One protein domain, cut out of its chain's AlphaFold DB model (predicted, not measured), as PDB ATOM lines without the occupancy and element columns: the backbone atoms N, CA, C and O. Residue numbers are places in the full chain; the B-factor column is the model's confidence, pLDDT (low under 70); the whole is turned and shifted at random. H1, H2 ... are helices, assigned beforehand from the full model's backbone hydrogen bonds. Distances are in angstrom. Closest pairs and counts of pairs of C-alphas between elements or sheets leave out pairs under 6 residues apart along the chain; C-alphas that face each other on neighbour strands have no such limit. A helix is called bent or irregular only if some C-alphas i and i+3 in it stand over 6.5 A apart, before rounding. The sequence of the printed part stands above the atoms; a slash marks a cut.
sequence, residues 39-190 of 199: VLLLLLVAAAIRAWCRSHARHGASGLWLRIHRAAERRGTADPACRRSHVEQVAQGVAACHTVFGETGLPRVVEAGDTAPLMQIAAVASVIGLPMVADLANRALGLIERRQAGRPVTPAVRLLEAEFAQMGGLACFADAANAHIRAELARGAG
ATOM      1  N   VAL A  39     199.254 132.785 116.753       66.06
ATOM      2  CA  VAL A  39     198.455 133.817 117.439       66.06
ATOM      3  C   VAL A  39     196.979 133.719 117.044       66.06
ATOM      4  O   VAL A  39     196.109 133.745 117.914       66.06
ATOM      5  N   LEU A  40     196.675 133.538 115.755       68.12
ATOM      6  CA  LEU A  40     195.301 133.349 115.286       68.12
ATOM      7  C   LEU A  40     194.682 132.064 115.859       68.12
ATOM      8  O   LEU A  40     193.538 132.081 116.313       68.12
ATOM      9  N   LEU A  41     195.446 130.969 115.901       65.56
ATOM     10  CA  LEU A  41     195.017 129.701 116.487       65.56
ATOM     11  C   LEU A  41     194.738 129.847 117.989       65.56
ATOM     12  O   LEU A  41     193.697 129.396 118.455       65.56
ATOM     13  N   LEU A  42     195.606 130.530 118.741       65.81
ATOM     14  CA  LEU A  42     195.394 130.816 120.165       65.81
ATOM     15  C   LEU A  42     194.143 131.671 120.396       65.81
ATOM     16  O   LEU A  42     193.387 131.403 121.328       65.81
ATOM     17  N   LEU A  43     193.881 132.660 119.538       69.25
ATOM     18  CA  LEU A  43     192.668 133.478 119.612       69.25
ATOM     19  C   LEU A  43     191.405 132.664 119.300       69.25
ATOM     20  O   LEU A  43     190.402 132.817 119.998       69.25
ATOM     21  N   LEU A  44     191.452 131.774 118.306       66.56
ATOM     22  CA  LEU A  44     190.346 130.874 117.965       66.56
ATOM     23  C   LEU A  44     190.097 129.835 119.060       66.56
ATOM     24  O   LEU A  44     188.946 129.600 119.415       66.56
ATOM     25  N   VAL A  45     191.151 129.273 119.655       64.44
ATOM     26  CA  VAL A  45     191.057 128.358 120.801       64.44
ATOM     27  C   VAL A  45     190.510 129.093 122.022       64.44
ATOM     28  O   VAL A  45     189.589 128.598 122.662       64.44
ATOM     29  N   ALA A  46     190.970 130.310 122.316       60.50
ATOM     30  CA  ALA A  46     190.416 131.122 123.398       60.50
ATOM     31  C   ALA A  46     188.944 131.498 123.148       60.50
ATOM     32  O   ALA A  46     188.139 131.513 124.082       60.50
ATOM     33  N   ALA A  47     188.558 131.775 121.898       60.22
ATOM     34  CA  ALA A  47     187.172 132.039 121.521       60.22
ATOM     35  C   ALA A  47     186.300 130.780 121.627       60.22
ATOM     36  O   ALA A  47     185.190 130.863 122.151       60.22
ATOM     37  N   ALA A  48     186.813 129.622 121.208       56.53
ATOM     38  CA  ALA A  48     186.150 128.329 121.320       56.53
ATOM     39  C   ALA A  48     186.008 127.898 122.783       56.53
ATOM     40  O   ALA A  48     184.928 127.476 123.171       56.53
ATOM     41  N   ILE A  49     187.027 128.100 123.625       58.94
ATOM     42  CA  ILE A  49     186.962 127.866 125.074       58.94
ATOM     43  C   ILE A  49     185.956 128.821 125.716       58.94
ATOM     44  O   ILE A  49     185.116 128.376 126.486       58.94
ATOM     45  N   ARG A  50     185.945 130.116 125.367       59.22
ATOM     46  CA  ARG A  50     184.909 131.046 125.861       59.22
ATOM     47  C   ARG A  50     183.511 130.637 125.406       59.22
ATOM     48  O   ARG A  50     182.577 130.720 126.198       59.22
ATOM     49  N   ALA A  51     183.343 130.209 124.158       56.31
ATOM     50  CA  ALA A  51     182.065 129.732 123.636       56.31
ATOM     51  C   ALA A  51     181.629 128.426 124.319       56.31
ATOM     52  O   ALA A  51     180.462 128.290 124.685       56.31
ATOM     53  N   TRP A  52     182.570 127.518 124.573       44.03
ATOM     54  CA  TRP A  52     182.375 126.275 125.311       44.03
ATOM     55  C   TRP A  52     182.000 126.551 126.769       44.03
ATOM     56  O   TRP A  52     181.005 126.021 127.247       44.03
ATOM     57  N   CYS A  53     182.693 127.467 127.451       52.38
ATOM     58  CA  CYS A  53     182.347 127.931 128.794       52.38
ATOM     59  C   CYS A  53     180.960 128.583 128.832       52.38
ATOM     60  O   CYS A  53     180.191 128.298 129.741       52.38
ATOM     61  N   ARG A  54     180.585 129.401 127.837       53.31
ATOM     62  CA  ARG A  54     179.227 129.974 127.742       53.31
ATOM     63  C   ARG A  54     178.158 128.905 127.492       53.31
ATOM     64  O   ARG A  54     177.065 129.004 128.038       53.31
ATOM     65  N   SER A  55     178.460 127.900 126.675       40.31
ATOM     66  CA  SER A  55     177.575 126.766 126.376       40.31
ATOM     67  C   SER A  55     177.347 125.882 127.609       40.31
ATOM     68  O   SER A  55     176.201 125.591 127.968       40.31
ATOM     69  N   HIS A  56     178.427 125.542 128.319       37.09
ATOM     70  CA  HIS A  56     178.381 124.782 129.566       37.09
ATOM     71  C   HIS A  56     177.786 125.584 130.727       37.09
ATOM     72  O   HIS A  56     177.104 125.002 131.562       37.09
ATOM     73  N   ALA A  57     177.962 126.909 130.765       46.91
ATOM     74  CA  ALA A  57     177.290 127.772 131.734       46.91
ATOM     75  C   ALA A  57     175.767 127.760 131.536       46.91
ATOM     76  O   ALA A  57     175.037 127.702 132.515       46.91
ATOM     77  N   ARG A  58     175.258 127.722 130.296       42.44
ATOM     78  CA  ARG A  58     173.805 127.667 130.033       42.44
ATOM     79  C   ARG A  58     173.148 126.350 130.458       42.44
ATOM     80  O   ARG A  58     172.006 126.373 130.900       42.44
ATOM     81  N   HIS A  59     173.853 125.223 130.363       39.09
ATOM     82  CA  HIS A  59     173.301 123.897 130.696       39.09
ATOM     83  C   HIS A  59     173.663 123.422 132.113       39.09
ATOM     84  O   HIS A  59     172.927 122.647 132.713       39.09
ATOM     85  N   GLY A  60     174.776 123.904 132.673       38.34
ATOM     86  CA  GLY A  60     175.199 123.628 134.045       38.34
ATOM     87  C   GLY A  60     174.595 124.579 135.079       38.34
ATOM     88  O   GLY A  60     174.429 124.175 136.231       38.34
ATOM     89  N   ALA A  61     174.223 125.808 134.687       46.38
ATOM     90  CA  ALA A  61     173.650 126.783 135.610       46.38
ATOM     91  C   ALA A  61     172.334 126.292 136.207       46.38
ATOM     92  O   ALA A  61     172.218 126.327 137.419       46.38
ATOM     93  N   SER A  62     171.390 125.742 135.437       47.28
ATOM     94  CA  SER A  62     170.092 125.303 135.989       47.28
ATOM     95  C   SER A  62     170.230 124.227 137.080       47.28
ATOM     96  O   SER A  62     169.590 124.306 138.129       47.28
ATOM     97  N   GLY A  63     171.128 123.253 136.888       51.19
ATOM     98  CA  GLY A  63     171.402 122.191 137.863       51.19
ATOM     99  C   GLY A  63     172.223 122.654 139.072       51.19
ATOM    100  O   GLY A  63     171.961 122.228 140.200       51.19
ATOM    101  N   LEU A  64     173.197 123.545 138.864       49.34
ATOM    102  CA  LEU A  64     173.969 124.170 139.942       49.34
ATOM    103  C   LEU A  64     173.075 125.090 140.793       49.34
ATOM    104  O   LEU A  64     173.178 125.099 142.016       49.34
ATOM    105  N   TRP A  65     172.141 125.792 140.157       52.19
ATOM    106  CA  TRP A  65     171.218 126.748 140.767       52.19
ATOM    107  C   TRP A  65     170.155 126.054 141.619       52.19
ATOM    108  O   TRP A  65     169.955 126.429 142.771       52.19
ATOM    109  N   LEU A  66     169.574 124.951 141.131       54.38
ATOM    110  CA  LEU A  66     168.672 124.108 141.925       54.38
ATOM    111  C   LEU A  66     169.385 123.516 143.154       54.38
ATOM    112  O   LEU A  66     168.781 123.350 144.213       54.38
ATOM    113  N   ARG A  67     170.685 123.209 143.035       56.84
ATOM    114  CA  ARG A  67     171.507 122.747 144.163       56.84
ATOM    115  C   ARG A  67     171.785 123.860 145.168       56.84
ATOM    116  O   ARG A  67     171.681 123.586 146.359       56.84
ATOM    117  N   ILE A  68     172.100 125.076 144.718       54.84
ATOM    118  CA  ILE A  68     172.335 126.243 145.586       54.84
ATOM    119  C   ILE A  68     171.044 126.633 146.311       54.84
ATOM    120  O   ILE A  68     171.060 126.765 147.532       54.84
ATOM    121  N   HIS A  69     169.916 126.707 145.600       52.94
ATOM    122  CA  HIS A  69     168.611 127.016 146.181       52.94
ATOM    123  C   HIS A  69     168.189 125.965 147.219       52.94
ATOM    124  O   HIS A  69     167.959 126.300 148.375       52.94
ATOM    125  N   ARG A  70     168.247 124.668 146.877       58.91
ATOM    126  CA  ARG A  70     167.944 123.583 147.831       58.91
ATOM    127  C   ARG A  70     168.946 123.479 148.982       58.91
ATOM    128  O   ARG A  70     168.630 122.886 150.011       58.91
ATOM    129  N   ALA A  71     170.188 123.930 148.808       55.59
ATOM    130  CA  ALA A  71     171.176 123.966 149.888       55.59
ATOM    131  C   ALA A  71     170.912 125.135 150.844       55.59
ATOM    132  O   ALA A  71     171.053 124.956 152.054       55.59
ATOM    133  N   ALA A  72     170.494 126.286 150.313       50.00
ATOM    134  CA  ALA A  72     170.049 127.433 151.092       50.00
ATOM    135  C   ALA A  72     168.754 127.112 151.860       50.00
ATOM    136  O   ALA A  72     168.727 127.287 153.075       50.00
ATOM    137  N   GLU A  73     167.745 126.527 151.204       49.84
ATOM    138  CA  GLU A  73     166.488 126.099 151.844       49.84
ATOM    139  C   GLU A  73     166.735 125.095 152.977       49.84
ATOM    140  O   GLU A  73     166.308 125.320 154.107       49.84
ATOM    141  N   ARG A  74     167.490 124.016 152.713       54.69
ATOM    142  CA  ARG A  74     167.760 122.966 153.716       54.69
ATOM    143  C   ARG A  74     168.521 123.472 154.942       54.69
ATOM    144  O   ARG A  74     168.370 122.913 156.027       54.69
ATOM    145  N   ARG A  75     169.354 124.505 154.792       50.50
ATOM    146  CA  ARG A  75     170.140 125.064 155.903       50.50
ATOM    147  C   ARG A  75     169.412 126.190 156.630       50.50
ATOM    148  O   ARG A  75     169.490 126.227 157.853       50.50
ATOM    149  N   GLY A  76     168.613 126.997 155.928       44.22
ATOM    150  CA  GLY A  76     167.640 127.897 156.553       44.22
ATOM    151  C   GLY A  76     166.639 127.131 157.426       44.22
ATOM    152  O   GLY A  76     166.288 127.567 158.518       44.22
ATOM    153  N   THR A  77     166.251 125.913 157.036       46.69
ATOM    154  CA  THR A  77     165.426 125.062 157.904       46.69
ATOM    155  C   THR A  77     166.169 124.502 159.122       46.69
ATOM    156  O   THR A  77     165.521 124.268 160.140       46.69
ATOM    157  N   ALA A  78     167.490 124.311 159.059       44.72
ATOM    158  CA  ALA A  78     168.274 123.664 160.118       44.72
ATOM    159  C   ALA A  78     168.753 124.623 161.224       44.72
ATOM    160  O   ALA A  78     168.902 124.187 162.362       44.72
ATOM    161  N   ASP A  79     168.954 125.907 160.918       43.38
ATOM    162  CA  ASP A  79     169.390 126.908 161.895       43.38
ATOM    163  C   ASP A  79     168.390 128.085 161.957       43.38
ATOM    164  O   ASP A  79     168.299 128.882 161.016       43.38
ATOM    165  N   PRO A  80     167.597 128.218 163.038       43.31
ATOM    166  CA  PRO A  80     166.606 129.281 163.177       43.31
ATOM    167  C   PRO A  80     167.223 130.683 163.305       43.31
ATOM    168  O   PRO A  80     166.529 131.656 163.008       43.31
ATOM    169  N   ALA A  81     168.512 130.815 163.650       46.69
ATOM    170  CA  ALA A  81     169.225 132.092 163.564       46.69
ATOM    171  C   ALA A  81     169.529 132.482 162.101       46.69
ATOM    172  O   ALA A  81     169.621 133.668 161.777       46.69
ATOM    173  N   CYS A  82     169.595 131.497 161.194       44.22
ATOM    174  CA  CYS A  82     169.753 131.708 159.756       44.22
ATOM    175  C   CYS A  82     168.451 132.050 159.008       44.22
ATOM    176  O   CYS A  82     168.536 132.575 157.900       44.22
ATOM    177  N   ARG A  83     167.261 131.834 159.592       44.88
ATOM    178  CA  ARG A  83     165.937 132.115 158.968       44.88
ATOM    179  C   ARG A  83     165.591 133.602 158.799       44.88
ATOM    180  O   ARG A  83     164.490 133.956 158.395       44.88
ATOM    181  N   ARG A  84     166.514 134.483 159.186       50.81
ATOM    182  CA  ARG A  84     166.532 135.919 158.860       50.81
ATOM    183  C   ARG A  84     167.929 136.361 158.413       50.81
ATOM    184  O   ARG A  84     168.253 137.544 158.472       50.81
ATOM    185  N   SER A  85     168.792 135.408 158.053       65.44
ATOM    186  CA  SER A  85     170.183 135.691 157.733       65.44
ATOM    187  C   SER A  85     170.299 136.246 156.333       65.44
ATOM    188  O   SER A  85     169.662 135.799 155.386       65.44
ATOM    189  N   HIS A  86     171.198 137.201 156.224       70.12
ATOM    190  CA  HIS A  86     171.842 137.691 155.023       70.12
ATOM    191  C   HIS A  86     171.914 136.697 153.834       70.12
ATOM    192  O   HIS A  86     171.683 137.086 152.694       70.12
ATOM    193  N   VAL A  87     172.145 135.400 154.083       72.38
ATOM    194  CA  VAL A  87     172.171 134.333 153.062       72.38
ATOM    195  C   VAL A  87     170.831 134.160 152.338       72.38
ATOM    196  O   VAL A  87     170.811 134.002 151.118       72.38
ATOM    197  N   GLU A  88     169.714 134.201 153.060       71.00
ATOM    198  CA  GLU A  88     168.373 134.088 152.478       71.00
ATOM    199  C   GLU A  88     168.040 135.316 151.624       71.00
ATOM    200  O   GLU A  88     167.537 135.178 150.511       71.00
ATOM    201  N   GLN A  89     168.416 136.512 152.087       75.00
ATOM    202  CA  GLN A  89     168.251 137.755 151.327       75.00
ATOM    203  C   GLN A  89     169.059 137.731 150.023       75.00
ATOM    204  O   GLN A  89     168.540 138.096 148.967       75.00
ATOM    205  N   VAL A  90     170.301 137.237 150.071       79.94
ATOM    206  CA  VAL A  90     171.133 137.044 148.875       79.94
ATOM    207  C   VAL A  90     170.493 136.022 147.931       79.94
ATOM    208  O   VAL A  90     170.415 136.275 146.730       79.94
ATOM    209  N   ALA A  91     169.973 134.902 148.444       76.75
ATOM    210  CA  ALA A  91     169.295 133.897 147.623       76.75
ATOM    211  C   ALA A  91     168.036 134.454 146.934       76.75
ATOM    212  O   ALA A  91     167.827 134.205 145.744       76.75
ATOM    213  N   GLN A  92     167.234 135.253 147.640       78.94
ATOM    214  CA  GLN A  92     166.070 135.926 147.062       78.94
ATOM    215  C   GLN A  92     166.473 136.962 145.999       78.94
ATOM    216  O   GLN A  92     165.851 137.016 144.941       78.94
ATOM    217  N   GLY A  93     167.547 137.730 146.209       80.31
ATOM    218  CA  GLY A  93     168.057 138.657 145.189       80.31
ATOM    219  C   GLY A  93     168.578 137.961 143.932       80.31
ATOM    220  O   GLY A  93     168.391 138.462 142.824       80.31
ATOM    221  N   VAL A  94     169.171 136.772 144.072       81.69
ATOM    222  CA  VAL A  94     169.543 135.927 142.925       81.69
ATOM    223  C   VAL A  94     168.306 135.424 142.183       81.69
ATOM    224  O   VAL A  94     168.299 135.448 140.952       81.69
ATOM    225  N   ALA A  95     167.254 135.017 142.899       79.31
ATOM    226  CA  ALA A  95     165.978 134.641 142.290       79.31
ATOM    227  C   ALA A  95     165.355 135.816 141.523       79.31
ATOM    228  O   ALA A  95     165.021 135.663 140.352       79.31
ATOM    229  N   ALA A  96     165.312 137.007 142.125       80.69
ATOM    230  CA  ALA A  96     164.853 138.220 141.457       80.69
ATOM    231  C   ALA A  96     165.673 138.512 140.188       80.69
ATOM    232  O   ALA A  96     165.102 138.775 139.132       80.69
ATOM    233  N   CYS A  97     167.003 138.391 140.252       83.31
ATOM    234  CA  CYS A  97     167.877 138.582 139.093       83.31
ATOM    235  C   CYS A  97     167.555 137.595 137.962       83.31
ATOM    236  O   CYS A  97     167.451 138.002 136.805       83.31
ATOM    237  N   HIS A  98     167.330 136.321 138.291       82.81
ATOM    238  CA  HIS A  98     166.939 135.293 137.325       82.81
ATOM    239  C   HIS A  98     165.581 135.581 136.678       82.81
ATOM    240  O   HIS A  98     165.437 135.468 135.461       82.81
ATOM    241  N   THR A  99     164.594 136.006 137.465       82.00
ATOM    242  CA  THR A  99     163.279 136.375 136.939       82.00
ATOM    243  C   THR A  99     163.386 137.570 135.997       82.00
ATOM    244  O   THR A  99     162.864 137.518 134.884       82.00
ATOM    245  N   VAL A 100     164.102 138.624 136.402       84.81
ATOM    246  CA  VAL A 100     164.217 139.871 135.632       84.81
ATOM    247  C   VAL A 100     165.045 139.684 134.363       84.81
ATOM    248  O   VAL A 100     164.606 140.101 133.303       84.81
ATOM    249  N   PHE A 101     166.220 139.059 134.429       82.12
ATOM    250  CA  PHE A 101     167.152 138.982 133.292       82.12
ATOM    251  C   PHE A 101     167.168 137.624 132.573       82.12
ATOM    252  O   PHE A 101     167.921 137.449 131.617       82.12
ATOM    253  N   GLY A 102     166.376 136.657 133.037       78.31
ATOM    254  CA  GLY A 102     166.274 135.314 132.466       78.31
ATOM    255  C   GLY A 102     164.871 135.001 131.955       78.31
ATOM    256  O   GLY A 102     164.642 134.994 130.750       78.31
ATOM    257  N   GLU A 103     163.941 134.711 132.866       74.94
ATOM    258  CA  GLU A 103     162.620 134.160 132.514       74.94
ATOM    259  C   GLU A 103     161.641 135.203 131.970       74.94
ATOM    260  O   GLU A 103     161.016 135.003 130.927       74.94
ATOM    261  N   THR A 104     161.480 136.311 132.693       80.44
ATOM    262  CA  THR A 104     160.506 137.352 132.344       80.44
ATOM    263  C   THR A 104     161.105 138.335 131.344       80.44
ATOM    264  O   THR A 104     160.426 138.743 130.400       80.44
ATOM    265  N   GLY A 105     162.386 138.666 131.514       84.69
ATOM    266  CA  GLY A 105     163.089 139.663 130.713       84.69
ATOM    267  C   GLY A 105     162.855 141.082 131.230       84.69
ATOM    268  O   GLY A 105     161.756 141.440 131.674       84.69
ATOM    269  N   LEU A 106     163.890 141.918 131.131       88.00
ATOM    270  CA  LEU A 106     163.851 143.288 131.634       88.00
ATOM    271  C   LEU A 106     162.761 144.135 130.943       88.00
ATOM    272  O   LEU A 106     162.107 144.912 131.642       88.00
ATOM    273  N   PRO A 107     162.475 143.973 129.628       89.06
ATOM    274  CA  PRO A 107     161.372 144.659 128.961       89.06
ATOM    275  C   PRO A 107     160.031 144.463 129.645       89.06
ATOM    276  O   PRO A 107     159.329 145.446 129.851       89.06
ATOM    277  N   ARG A 108     159.695 143.234 130.049       87.25
ATOM    278  CA  ARG A 108     158.398 142.935 130.668       87.25
ATOM    279  C   ARG A 108     158.277 143.513 132.074       87.25
ATOM    280  O   ARG A 108     157.213 143.994 132.441       87.25
ATOM    281  N   VAL A 109     159.367 143.514 132.838       89.38
ATOM    282  CA  VAL A 109     159.412 144.109 134.186       89.38
ATOM    283  C   VAL A 109     159.256 145.626 134.107       89.38
ATOM    284  O   VAL A 109     158.421 146.209 134.798       89.38
ATOM    285  N   VAL A 110     159.992 146.263 133.188       90.00
ATOM    286  CA  VAL A 110     159.831 147.694 132.905       90.00
ATOM    287  C   VAL A 110     158.432 147.978 132.361       90.00
ATOM    288  O   VAL A 110     157.858 149.022 132.663       90.00
ATOM    289  N   GLU A 111     157.856 147.049 131.592       88.50
ATOM    290  CA  GLU A 111     156.508 147.178 131.054       88.50
ATOM    291  C   GLU A 111     155.410 147.163 132.108       88.50
ATOM    292  O   GLU A 111     154.496 147.991 132.038       88.50
ATOM    293  N   ALA A 112     155.539 146.259 133.076       88.56
ATOM    294  CA  ALA A 112     154.663 146.134 134.230       88.56
ATOM    295  C   ALA A 112     154.841 147.283 135.236       88.56
ATOM    296  O   ALA A 112     153.944 147.542 136.033       88.56
ATOM    297  N   GLY A 113     155.981 147.983 135.191       88.06
ATOM    298  CA  GLY A 113     156.314 149.040 136.142       88.06
ATOM    299  C   GLY A 113     156.645 148.515 137.539       88.06
ATOM    300  O   GLY A 113     156.499 149.251 138.510       88.06
ATOM    301  N   ASP A 114     157.075 147.256 137.640       85.88
ATOM    302  CA  ASP A 114     157.413 146.626 138.913       85.88
ATOM    303  C   ASP A 114     158.844 146.986 139.336       85.88
ATOM    304  O   ASP A 114     159.830 146.590 138.707       85.88
ATOM    305  N   THR A 115     158.962 147.768 140.409       88.31
ATOM    306  CA  THR A 115     160.246 148.233 140.949       88.31
ATOM    307  C   THR A 115     160.830 147.286 141.992       88.31
ATOM    308  O   THR A 115     162.046 147.289 142.198       88.31
ATOM    309  N   ALA A 116     160.002 146.456 142.634       86.00
ATOM    310  CA  ALA A 116     160.411 145.603 143.744       86.00
ATOM    311  C   ALA A 116     161.579 144.657 143.394       86.00
ATOM    312  O   ALA A 116     162.581 144.666 144.120       86.00
ATOM    313  N   PRO A 117     161.543 143.894 142.280       84.38
ATOM    314  CA  PRO A 117     162.633 142.978 141.961       84.38
ATOM    315  C   PRO A 117     163.922 143.726 141.595       84.38
ATOM    316  O   PRO A 117     165.011 143.268 141.933       84.38
ATOM    317  N   LEU A 118     163.830 144.906 140.972       88.06
ATOM    318  CA  LEU A 118     164.997 145.724 140.624       88.06
ATOM    319  C   LEU A 118     165.679 146.313 141.862       88.06
ATOM    320  O   LEU A 118     166.906 146.281 141.954       88.06
ATOM    321  N   MET A 119     164.904 146.781 142.842       84.94
ATOM    322  CA  MET A 119     165.441 147.238 144.127       84.94
ATOM    323  C   MET A 119     166.142 146.102 144.878       84.94
ATOM    324  O   MET A 119     167.229 146.295 145.426       84.94
ATOM    325  N   GLN A 120     165.555 144.902 144.864       84.81
ATOM    326  CA  GLN A 120     166.150 143.734 145.505       84.81
ATOM    327  C   GLN A 120     167.468 143.325 144.833       84.81
ATOM    328  O   GLN A 120     168.455 143.065 145.523       84.81
ATOM    329  N   ILE A 121     167.522 143.337 143.497       85.69
ATOM    330  CA  ILE A 121     168.757 143.086 142.743       85.69
ATOM    331  C   ILE A 121     169.814 144.134 143.083       85.69
ATOM    332  O   ILE A 121     170.951 143.757 143.349       85.69
ATOM    333  N   ALA A 122     169.464 145.423 143.119       85.06
ATOM    334  CA  ALA A 122     170.411 146.494 143.427       85.06
ATOM    335  C   ALA A 122     171.025 146.340 144.827       85.06
ATOM    336  O   ALA A 122     172.246 146.439 144.990       85.06
ATOM    337  N   ALA A 123     170.191 146.037 145.825       81.81
ATOM    338  CA  ALA A 123     170.631 145.813 147.196       81.81
ATOM    339  C   ALA A 123     171.588 144.614 147.295       81.81
ATOM    340  O   ALA A 123     172.690 144.741 147.830       81.81
ATOM    341  N   VAL A 124     171.210 143.467 146.719       84.69
ATOM    342  CA  VAL A 124     172.044 142.258 146.758       84.69
ATOM    343  C   VAL A 124     173.327 142.432 145.949       84.69
ATOM    344  O   VAL A 124     174.389 142.052 146.427       84.69
ATOM    345  N   ALA A 125     173.263 143.054 144.770       82.56
ATOM    346  CA  ALA A 125     174.423 143.331 143.927       82.56
ATOM    347  C   ALA A 125     175.495 144.141 144.671       82.56
ATOM    348  O   ALA A 125     176.678 143.816 144.595       82.56
ATOM    349  N   SER A 126     175.081 145.161 145.428       80.81
ATOM    350  CA  SER A 126     175.984 145.965 146.257       80.81
ATOM    351  C   SER A 126     176.667 145.115 147.337       80.81
ATOM    352  O   SER A 126     177.890 145.131 147.476       80.81
ATOM    353  N   VAL A 127     175.885 144.289 148.034       79.94
ATOM    354  CA  VAL A 127     176.351 143.399 149.108       79.94
ATOM    355  C   VAL A 127     177.342 142.339 148.616       79.94
ATOM    356  O   VAL A 127     178.343 142.064 149.281       79.94
ATOM    357  N   ILE A 128     177.094 141.739 147.449       79.25
ATOM    358  CA  ILE A 128     177.942 140.670 146.894       79.25
ATOM    359  C   ILE A 128     179.138 141.201 146.087       79.25
ATOM    360  O   ILE A 128     179.862 140.410 145.486       79.25
ATOM    361  N   GLY A 129     179.369 142.520 146.081       77.88
ATOM    362  CA  GLY A 129     180.531 143.137 145.436       77.88
ATOM    363  C   GLY A 129     180.406 143.304 143.919       77.88
ATOM    364  O   GLY A 129     181.416 143.308 143.220       77.88
ATOM    365  N   LEU A 130     179.186 143.460 143.401       81.88
ATOM    366  CA  LEU A 130     178.890 143.717 141.988       81.88
ATOM    367  C   LEU A 130     178.261 145.112 141.788       81.88
ATOM    368  O   LEU A 130     177.102 145.222 141.379       81.88
ATOM    369  N   PRO A 131     179.010 146.207 142.026       81.44
ATOM    370  CA  PRO A 131     178.466 147.567 141.977       81.44
ATOM    371  C   PRO A 131     177.940 147.958 140.589       81.44
ATOM    372  O   PRO A 131     176.974 148.707 140.493       81.44
ATOM    373  N   MET A 132     178.511 147.413 139.511       80.50
ATOM    374  CA  MET A 132     178.024 147.675 138.150       80.50
ATOM    375  C   MET A 132     176.644 147.057 137.886       80.50
ATOM    376  O   MET A 132     175.851 147.625 137.140       80.50
ATOM    377  N   VAL A 133     176.323 145.922 138.518       84.94
ATOM    378  CA  VAL A 133     174.981 145.324 138.429       84.94
ATOM    379  C   VAL A 133     173.984 146.128 139.266       84.94
ATOM    380  O   VAL A 133     172.843 146.306 138.845       84.94
ATOM    381  N   ALA A 134     174.419 146.673 140.407       85.75
ATOM    382  CA  ALA A 134     173.598 147.583 141.203       85.75
ATOM    383  C   ALA A 134     173.263 148.869 140.431       85.75
ATOM    384  O   ALA A 134     172.104 149.274 140.373       85.75
ATOM    385  N   ASP A 135     174.261 149.473 139.780       87.88
ATOM    386  CA  ASP A 135     174.067 150.633 138.908       87.88
ATOM    387  C   ASP A 135     173.116 150.322 137.743       87.88
ATOM    388  O   ASP A 135     172.193 151.086 137.466       87.88
ATOM    389  N   LEU A 136     173.272 149.160 137.105       92.75
ATOM    390  CA  LEU A 136     172.385 148.723 136.030       92.75
ATOM    391  C   LEU A 136     170.927 148.595 136.497       92.75
ATOM    392  O   LEU A 136     170.020 149.068 135.810       92.75
ATOM    393  N   ALA A 137     170.696 148.006 137.672       90.19
ATOM    394  CA  ALA A 137     169.363 147.896 138.262       90.19
ATOM    395  C   ALA A 137     168.764 149.275 138.595       90.19
ATOM    396  O   ALA A 137     167.594 149.523 138.299       90.19
ATOM    397  N   ASN A 138     169.568 150.209 139.109       90.31
ATOM    398  CA  ASN A 138     169.134 151.589 139.353       90.31
ATOM    399  C   ASN A 138     168.804 152.338 138.052       90.31
ATOM    400  O   ASN A 138     167.803 153.051 137.974       90.31
ATOM    401  N   ARG A 139     169.591 152.137 136.988       93.44
ATOM    402  CA  ARG A 139     169.276 152.680 135.659       93.44
ATOM    403  C   ARG A 139     167.975 152.098 135.107       93.44
ATOM    404  O   ARG A 139     167.200 152.840 134.506       93.44
ATOM    405  N   ALA A 140     167.696 150.816 135.348       92.44
ATOM    406  CA  ALA A 140     166.426 150.194 134.977       92.44
ATOM    407  C   ALA A 140     165.227 150.769 135.754       92.44
ATOM    408  O   ALA A 140     164.181 150.999 135.146       92.44
ATOM    409  N   LEU A 141     165.382 151.084 137.047       92.38
ATOM    410  CA  LEU A 141     164.360 151.805 137.824       92.38
ATOM    411  C   LEU A 141     164.031 153.164 137.185       92.38
ATOM    412  O   LEU A 141     162.863 153.474 136.955       92.38
ATOM    413  N   GLY A 142     165.050 153.920 136.767       91.19
ATOM    414  CA  GLY A 142     164.846 155.178 136.041       91.19
ATOM    415  C   GLY A 142     164.135 155.014 134.686       91.19
ATOM    416  O   GLY A 142     163.494 155.949 134.201       91.19
ATOM    417  N   LEU A 143     164.199 153.835 134.053       92.81
ATOM    418  CA  LEU A 143     163.409 153.546 132.849       92.81
ATOM    419  C   LEU A 143     161.930 153.308 133.171       92.81
ATOM    420  O   LEU A 143     161.084 153.696 132.369       92.81
ATOM    421  N   ILE A 144     161.598 152.741 134.332       91.44
ATOM    422  CA  ILE A 144     160.202 152.616 134.778       91.44
ATOM    423  C   ILE A 144     159.581 154.002 134.958       91.44
ATOM    424  O   ILE A 144     158.518 154.271 134.399       91.44
ATOM    425  N   GLU A 145     160.272 154.915 135.638       91.12
ATOM    426  CA  GLU A 145     159.804 156.294 135.834       91.12
ATOM    427  C   GLU A 145     159.592 157.021 134.497       91.12
ATOM    428  O   GLU A 145     158.555 157.641 134.252       91.12
ATOM    429  N   ARG A 146     160.552 156.895 133.569       90.00
ATOM    430  CA  ARG A 146     160.437 157.479 132.222       90.00
ATOM    431  C   ARG A 146     159.252 156.913 131.448       90.00
ATOM    432  O   ARG A 146     158.575 157.671 130.753       90.00
ATOM    433  N   ARG A 147     158.998 155.608 131.562       91.88
ATOM    434  CA  ARG A 147     157.844 154.955 130.937       91.88
ATOM    435  C   ARG A 147     156.533 155.473 131.522       91.88
ATOM    436  O   ARG A 147     155.629 155.786 130.758       91.88
ATOM    437  N   GLN A 148     156.435 155.580 132.846       90.00
ATOM    438  CA  GLN A 148     155.255 156.130 133.525       90.00
ATOM    439  C   GLN A 148     154.982 157.579 133.091       90.00
ATOM    440  O   GLN A 148     153.830 157.972 132.941       90.00
ATOM    441  N   ALA A 149     156.032 158.340 132.773       90.88
ATOM    442  CA  ALA A 149     155.938 159.667 132.166       90.88
ATOM    443  C   ALA A 149     155.635 159.665 130.645       90.88
ATOM    444  O   ALA A 149     155.768 160.701 129.995       90.88
ATOM    445  N   GLY A 150     155.282 158.520 130.050       89.56
ATOM    446  CA  GLY A 150     154.921 158.387 128.633       89.56
ATOM    447  C   GLY A 150     156.098 158.424 127.653       89.56
ATOM    448  O   GLY A 150     155.889 158.584 126.450       89.56
ATOM    449  N   ARG A 151     157.346 158.301 128.127       89.00
ATOM    450  CA  ARG A 151     158.535 158.353 127.263       89.00
ATOM    451  C   ARG A 151     158.879 156.971 126.693       89.00
ATOM    452  O   ARG A 151     158.711 155.964 127.382       89.00
ATOM    453  N   PRO A 152     159.425 156.896 125.465       86.50
ATOM    454  CA  PRO A 152     159.867 155.632 124.885       86.50
ATOM    455  C   PRO A 152     161.103 155.093 125.620       86.50
ATOM    456  O   PRO A 152     162.088 155.807 125.807       86.50
ATOM    457  N   VAL A 153     161.063 153.816 126.012       91.88
ATOM    458  CA  VAL A 153     162.131 153.171 126.807       91.88
ATOM    459  C   VAL A 153     162.722 151.915 126.169       91.88
ATOM    460  O   VAL A 153     163.826 151.516 126.525       91.88
ATOM    461  N   THR A 154     162.056 151.323 125.177       87.88
ATOM    462  CA  THR A 154     162.447 150.055 124.534       87.88
ATOM    463  C   THR A 154     163.922 149.965 124.102       87.88
ATOM    464  O   THR A 154     164.560 148.966 124.440       87.88
ATOM    465  N   PRO A 155     164.516 150.957 123.400       89.44
ATOM    466  CA  PRO A 155     165.924 150.866 123.007       89.44
ATOM    467  C   PRO A 155     166.879 150.917 124.207       89.44
ATOM    468  O   PRO A 155     167.878 150.204 124.220       89.44
ATOM    469  N   ALA A 156     166.553 151.704 125.236       90.25
ATOM    470  CA  ALA A 156     167.361 151.794 126.448       90.25
ATOM    471  C   ALA A 156     167.306 150.493 127.264       90.25
ATOM    472  O   ALA A 156     168.334 150.044 127.759       90.25
ATOM    473  N   VAL A 157     166.140 149.843 127.341       91.00
ATOM    474  CA  VAL A 157     166.004 148.554 128.034       91.00
ATOM    475  C   VAL A 157     166.867 147.474 127.374       91.00
ATOM    476  O   VAL A 157     167.594 146.764 128.064       91.00
ATOM    477  N   ARG A 158     166.850 147.383 126.037       89.81
ATOM    478  CA  ARG A 158     167.688 146.415 125.307       89.81
ATOM    479  C   ARG A 158     169.181 146.666 125.490       89.81
ATOM    480  O   ARG A 158     169.956 145.714 125.537       89.81
ATOM    481  N   LEU A 159     169.585 147.933 125.591       92.25
ATOM    482  CA  LEU A 159     170.971 148.286 125.880       92.25
ATOM    483  C   LEU A 159     171.387 147.774 127.266       92.25
ATOM    484  O   LEU A 159     172.440 147.155 127.380       92.25
ATOM    485  N   LEU A 160     170.539 147.946 128.287       91.00
ATOM    486  CA  LEU A 160     170.817 147.424 129.629       91.00
ATOM    487  C   LEU A 160     170.915 145.891 129.646       91.00
ATOM    488  O   LEU A 160     171.815 145.351 130.280       91.00
ATOM    489  N   GLU A 161     170.063 145.163 128.921       89.38
ATOM    490  CA  GLU A 161     170.206 143.700 128.817       89.38
ATOM    491  C   GLU A 161     171.533 143.290 128.161       89.38
ATOM    492  O   GLU A 161     172.190 142.344 128.605       89.38
ATOM    493  N   ALA A 162     171.961 144.021 127.128       87.94
ATOM    494  CA  ALA A 162     173.239 143.779 126.470       87.94
ATOM    495  C   ALA A 162     174.430 144.073 127.398       87.94
ATOM    496  O   ALA A 162     175.368 143.279 127.448       87.94
ATOM    497  N   GLU A 163     174.385 145.169 128.159       89.62
ATOM    498  CA  GLU A 163     175.394 145.493 129.174       89.62
ATOM    499  C   GLU A 163     175.458 144.413 130.261       89.62
ATOM    500  O   GLU A 163     176.542 143.937 130.602       89.62
ATOM    501  N   PHE A 164     174.305 143.948 130.752       86.69
ATOM    502  CA  PHE A 164     174.250 142.859 131.727       86.69
ATOM    503  C   PHE A 164     174.891 141.578 131.181       86.69
ATOM    504  O   PHE A 164     175.699 140.942 131.861       86.69
ATOM    505  N   ALA A 165     174.611 141.227 129.923       85.50
ATOM    506  CA  ALA A 165     175.237 140.085 129.265       85.50
ATOM    507  C   ALA A 165     176.761 140.251 129.090       85.50
ATOM    508  O   ALA A 165     177.502 139.277 129.244       85.50
ATOM    509  N   GLN A 166     177.247 141.466 128.803       84.50
ATOM    510  CA  GLN A 166     178.682 141.765 128.701       84.50
ATOM    511  C   GLN A 166     179.410 141.611 130.042       84.50
ATOM    512  O   GLN A 166     180.554 141.160 130.061       84.50
ATOM    513  N   MET A 167     178.730 141.887 131.158       82.44
ATOM    514  CA  MET A 167     179.240 141.654 132.516       82.44
ATOM    515  C   MET A 167     179.254 140.171 132.928       82.44
ATOM    516  O   MET A 167     179.554 139.845 134.072       82.44
ATOM    517  N   GLY A 168     178.928 139.247 132.020       76.94
ATOM    518  CA  GLY A 168     178.833 137.813 132.310       76.94
ATOM    519  C   GLY A 168     177.439 137.360 132.755       76.94
ATOM    520  O   GLY A 168     177.229 136.164 132.975       76.94
ATOM    521  N   GLY A 169     176.482 138.289 132.829       83.81
ATOM    522  CA  GLY A 169     175.066 138.029 133.064       83.81
ATOM    523  C   GLY A 169     174.778 137.245 134.342       83.81
ATOM    524  O   GLY A 169     175.470 137.363 135.354       83.81
ATOM    525  N   LEU A 170     173.746 136.400 134.272       81.44
ATOM    526  CA  LEU A 170     173.265 135.606 135.406       81.44
ATOM    527  C   LEU A 170     174.337 134.694 136.012       81.44
ATOM    528  O   LEU A 170     174.321 134.466 137.218       81.44
ATOM    529  N   ALA A 171     175.273 134.185 135.203       76.75
ATOM    530  CA  ALA A 171     176.327 133.298 135.686       76.75
ATOM    531  C   ALA A 171     177.283 134.032 136.636       76.75
ATOM    532  O   ALA A 171     177.506 133.574 137.752       76.75
ATOM    533  N   CYS A 172     177.769 135.213 136.235       77.12
ATOM    534  CA  CYS A 172     178.652 136.022 137.077       77.12
ATOM    535  C   CYS A 172     177.954 136.456 138.375       77.12
ATOM    536  O   CYS A 172     178.538 136.366 139.456       77.12
ATOM    537  N   PHE A 173     176.679 136.846 138.282       80.19
ATOM    538  CA  PHE A 173     175.878 137.210 139.449       80.19
ATOM    539  C   PHE A 173     175.707 136.042 140.433       80.19
ATOM    540  O   PHE A 173     175.914 136.199 141.637       80.19
ATOM    541  N   ALA A 174     175.376 134.852 139.924       79.06
ATOM    542  CA  ALA A 174     175.207 133.651 140.735       79.06
ATOM    543  C   ALA A 174     176.525 133.184 141.375       79.06
ATOM    544  O   ALA A 174     176.532 132.790 142.542       79.06
ATOM    545  N   ASP A 175     177.642 133.260 140.648       80.44
ATOM    546  CA  ASP A 175     178.962 132.899 141.169       80.44
ATOM    547  C   ASP A 175     179.396 133.831 142.307       80.44
ATOM    548  O   ASP A 175     179.856 133.349 143.348       80.44
ATOM    549  N   ALA A 176     179.191 135.144 142.154       77.12
ATOM    550  CA  ALA A 176     179.474 136.131 143.197       77.12
ATOM    551  C   ALA A 176     178.601 135.906 144.440       77.12
ATOM    552  O   ALA A 176     179.113 135.873 145.560       77.12
ATOM    553  N   ALA A 177     177.302 135.660 144.254       78.94
ATOM    554  CA  ALA A 177     176.396 135.337 145.350       78.94
ATOM    555  C   ALA A 177     176.811 134.047 146.078       78.94
ATOM    556  O   ALA A 177     176.864 134.007 147.304       78.94
ATOM    557  N   ASN A 178     177.187 133.001 145.340       77.75
ATOM    558  CA  ASN A 178     177.658 131.746 145.923       77.75
ATOM    559  C   ASN A 178     179.007 131.905 146.650       77.75
ATOM    560  O   ASN A 178     179.248 131.263 147.674       77.75
ATOM    561  N   ALA A 179     179.912 132.744 146.140       77.69
ATOM    562  CA  ALA A 179     181.151 133.090 146.832       77.69
ATOM    563  C   ALA A 179     180.869 133.847 148.139       77.69
ATOM    564  O   ALA A 179     181.423 133.492 149.181       77.69
ATOM    565  N   HIS A 180     179.954 134.818 148.103       80.25
ATOM    566  CA  HIS A 180     179.538 135.585 149.274       80.25
ATOM    567  C   HIS A 180     178.902 134.692 150.347       80.25
ATOM    568  O   HIS A 180     179.331 134.713 151.498       80.25
ATOM    569  N   ILE A 181     177.949 133.832 149.968       74.19
ATOM    570  CA  ILE A 181     177.304 132.883 150.888       74.19
ATOM    571  C   ILE A 181     178.345 131.960 151.533       74.19
ATOM    572  O   ILE A 181     178.316 131.750 152.744       74.19
ATOM    573  N   ARG A 182     179.304 131.431 150.761       74.56
ATOM    574  CA  ARG A 182     180.383 130.599 151.319       74.56
ATOM    575  C   ARG A 182     181.246 131.360 152.327       74.56
ATOM    576  O   ARG A 182     181.592 130.789 153.358       74.56
ATOM    577  N   ALA A 183     181.571 132.622 152.052       77.44
ATOM    578  CA  ALA A 183     182.349 133.458 152.962       77.44
ATOM    579  C   ALA A 183     181.590 133.760 154.266       77.44
ATOM    580  O   ALA A 183     182.161 133.629 155.347       77.44
ATOM    581  N   GLU A 184     180.306 134.107 154.180       72.38
ATOM    582  CA  GLU A 184     179.453 134.358 155.348       72.38
ATOM    583  C   GLU A 184     179.317 133.116 156.233       72.38
ATOM    584  O   GLU A 184     179.482 133.189 157.452       72.38
ATOM    585  N   LEU A 185     179.110 131.947 155.621       67.81
ATOM    586  CA  LEU A 185     179.021 130.683 156.351       67.81
ATOM    587  C   LEU A 185     180.344 130.312 157.038       67.81
ATOM    588  O   LEU A 185     180.332 129.838 158.174       67.81
ATOM    589  N   ALA A 186     181.490 130.560 156.395       71.06
ATOM    590  CA  ALA A 186     182.799 130.321 157.002       71.06
ATOM    591  C   ALA A 186     183.058 131.236 158.215       71.06
ATOM    592  O   ALA A 186     183.601 130.787 159.224       71.06
ATOM    593  N   ARG A 187     182.622 132.503 158.155       68.06
ATOM    594  CA  ARG A 187     182.717 133.451 159.283       68.06
ATOM    595  C   ARG A 187     181.804 133.063 160.448       68.06
ATOM    596  O   ARG A 187     182.189 133.241 161.602       68.06
ATOM    597  N   GLY A 188     180.617 132.527 160.159       59.78
ATOM    598  CA  GLY A 188     179.684 132.029 161.174       59.78
ATOM    599  C   GLY A 188     180.226 130.823 161.952       59.78
ATOM    600  O   GLY A 188     180.094 130.777 163.172       59.78
ATOM    601  N   ALA A 189     180.911 129.900 161.268       55.22
ATOM    602  CA  ALA A 189     181.512 128.716 161.887       55.22
ATOM    603  C   ALA A 189     182.667 129.048 162.855       55.22
ATOM    604  O   ALA A 189     182.806 128.398 163.889       55.22
ATOM    605  N   GLY A 190     183.461 130.088 162.566       52.34
ATOM    606  CA  GLY A 190     184.544 130.535 163.455       52.34
ATOM    607  C   GLY A 190     184.045 131.082 164.798       52.34
ATOM    608  O   GLY A 190     184.615 130.779 165.840       52.34
TER     609      GLY A 190
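Overview. This is residues 39 to 190 of the 199 residues of an uncharacterized protein of Lutimaribacter pacificus (UniProt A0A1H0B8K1). Two helices side by side, H2 and H7, are crossed by the second half of a long, kinked helix, H1, whose first part sticks out as a free arm at residues 39 to 53. At the other side of H2, helices H4, H5 and H6 fold back and forth in two successive helical hairpins, with the short H3 packed on H5 and H6. The printed part has 152 residues with seven named helices, H1 to H7 in chain order, and no named strand; the class is all helix. The whole is only just compact, close to loose, with a radius of gyration of the C-alphas of 17.4 A, and it is flat, spanning 50 by 50 by 23 A.

Along the chain. H1, residues 39 to 78, begins with C-alpha 39 at (198.455, 133.817, 117.439) and is 53.2 A long, with a kink of 47 degrees near residue 60; C-alphas 59 and 62 are 6.3 A apart. H2, residues 86 to 103, begins at (171.842, 137.691, 155.023) and is 24.6 A long; it is only just irregular, with C-alphas 100 and 103 6.7 A apart. H3 is residues 106 to 112, 10.0 A, and H4 is residues 116 to 127, 17.0 A. H5, residues 131 to 148, is 26.1 A long, and H6, residues 154 to 166, 18.7 A. H7, residues 169 to 190, is 32.7 A long and ends with C-alpha 190 at (184.544, 130.535, 163.455).

Arrangement. H1 touches H7 with its residues 57 to 68 alone, at a steep tilt of 49 degrees; the closest C-alphas are those of Ala 57 and Ala 171, 6.9 A apart. It touches H2 with residues 69 to 76 alone, closest at Ala 72 and Glu 88, whose C-alphas are 7.0 A apart. H2 and H7 touch and run opposite ways at a shallow tilt of 9 degrees, their closest C-alphas being those of Val 87 and Ile 181, 5.8 A apart. H2 touches H4 at a steep tilt of 55 degrees, closest at the C-alphas of Gly 93 and Ile 121, 5.1 A. H3 touches H5, closest at the C-alphas of Val 110 and Ile 144, 5.3 A, and H6, closest at those of Pro 107 and Val 157, 6.1 A. H4 and H5 are a hairpin at a shallow tilt of 20 degrees, with the C-alphas of Ala 122 and Ala 134 4.0 A apart at the closest. H5 and H6 are a hairpin at 11 degrees, closest at the C-alphas of Leu 136 and Leu 160, 6.7 A. H6 and H7 meet only through their link, and H1 is apart from H3, H4, H5 and H6. Every O i to N i+4 pair is within hydrogen-bond range in H3, H4, H5, H6 and H7; in H1 34 of 36 are, and in H2 13 of 14.

Size, cuts and confidence. The farthest C-alphas, those of Leu 40 and Pro 80, are 56.0 A apart. Without residues 39 to 53 the body spans 52 by 33 by 22 A. The printed part has no cut; no link is long. The mean pLDDT of the printed part is 73.5, and it is under 70 at residues 39 to 85, 185 and 187 to 190.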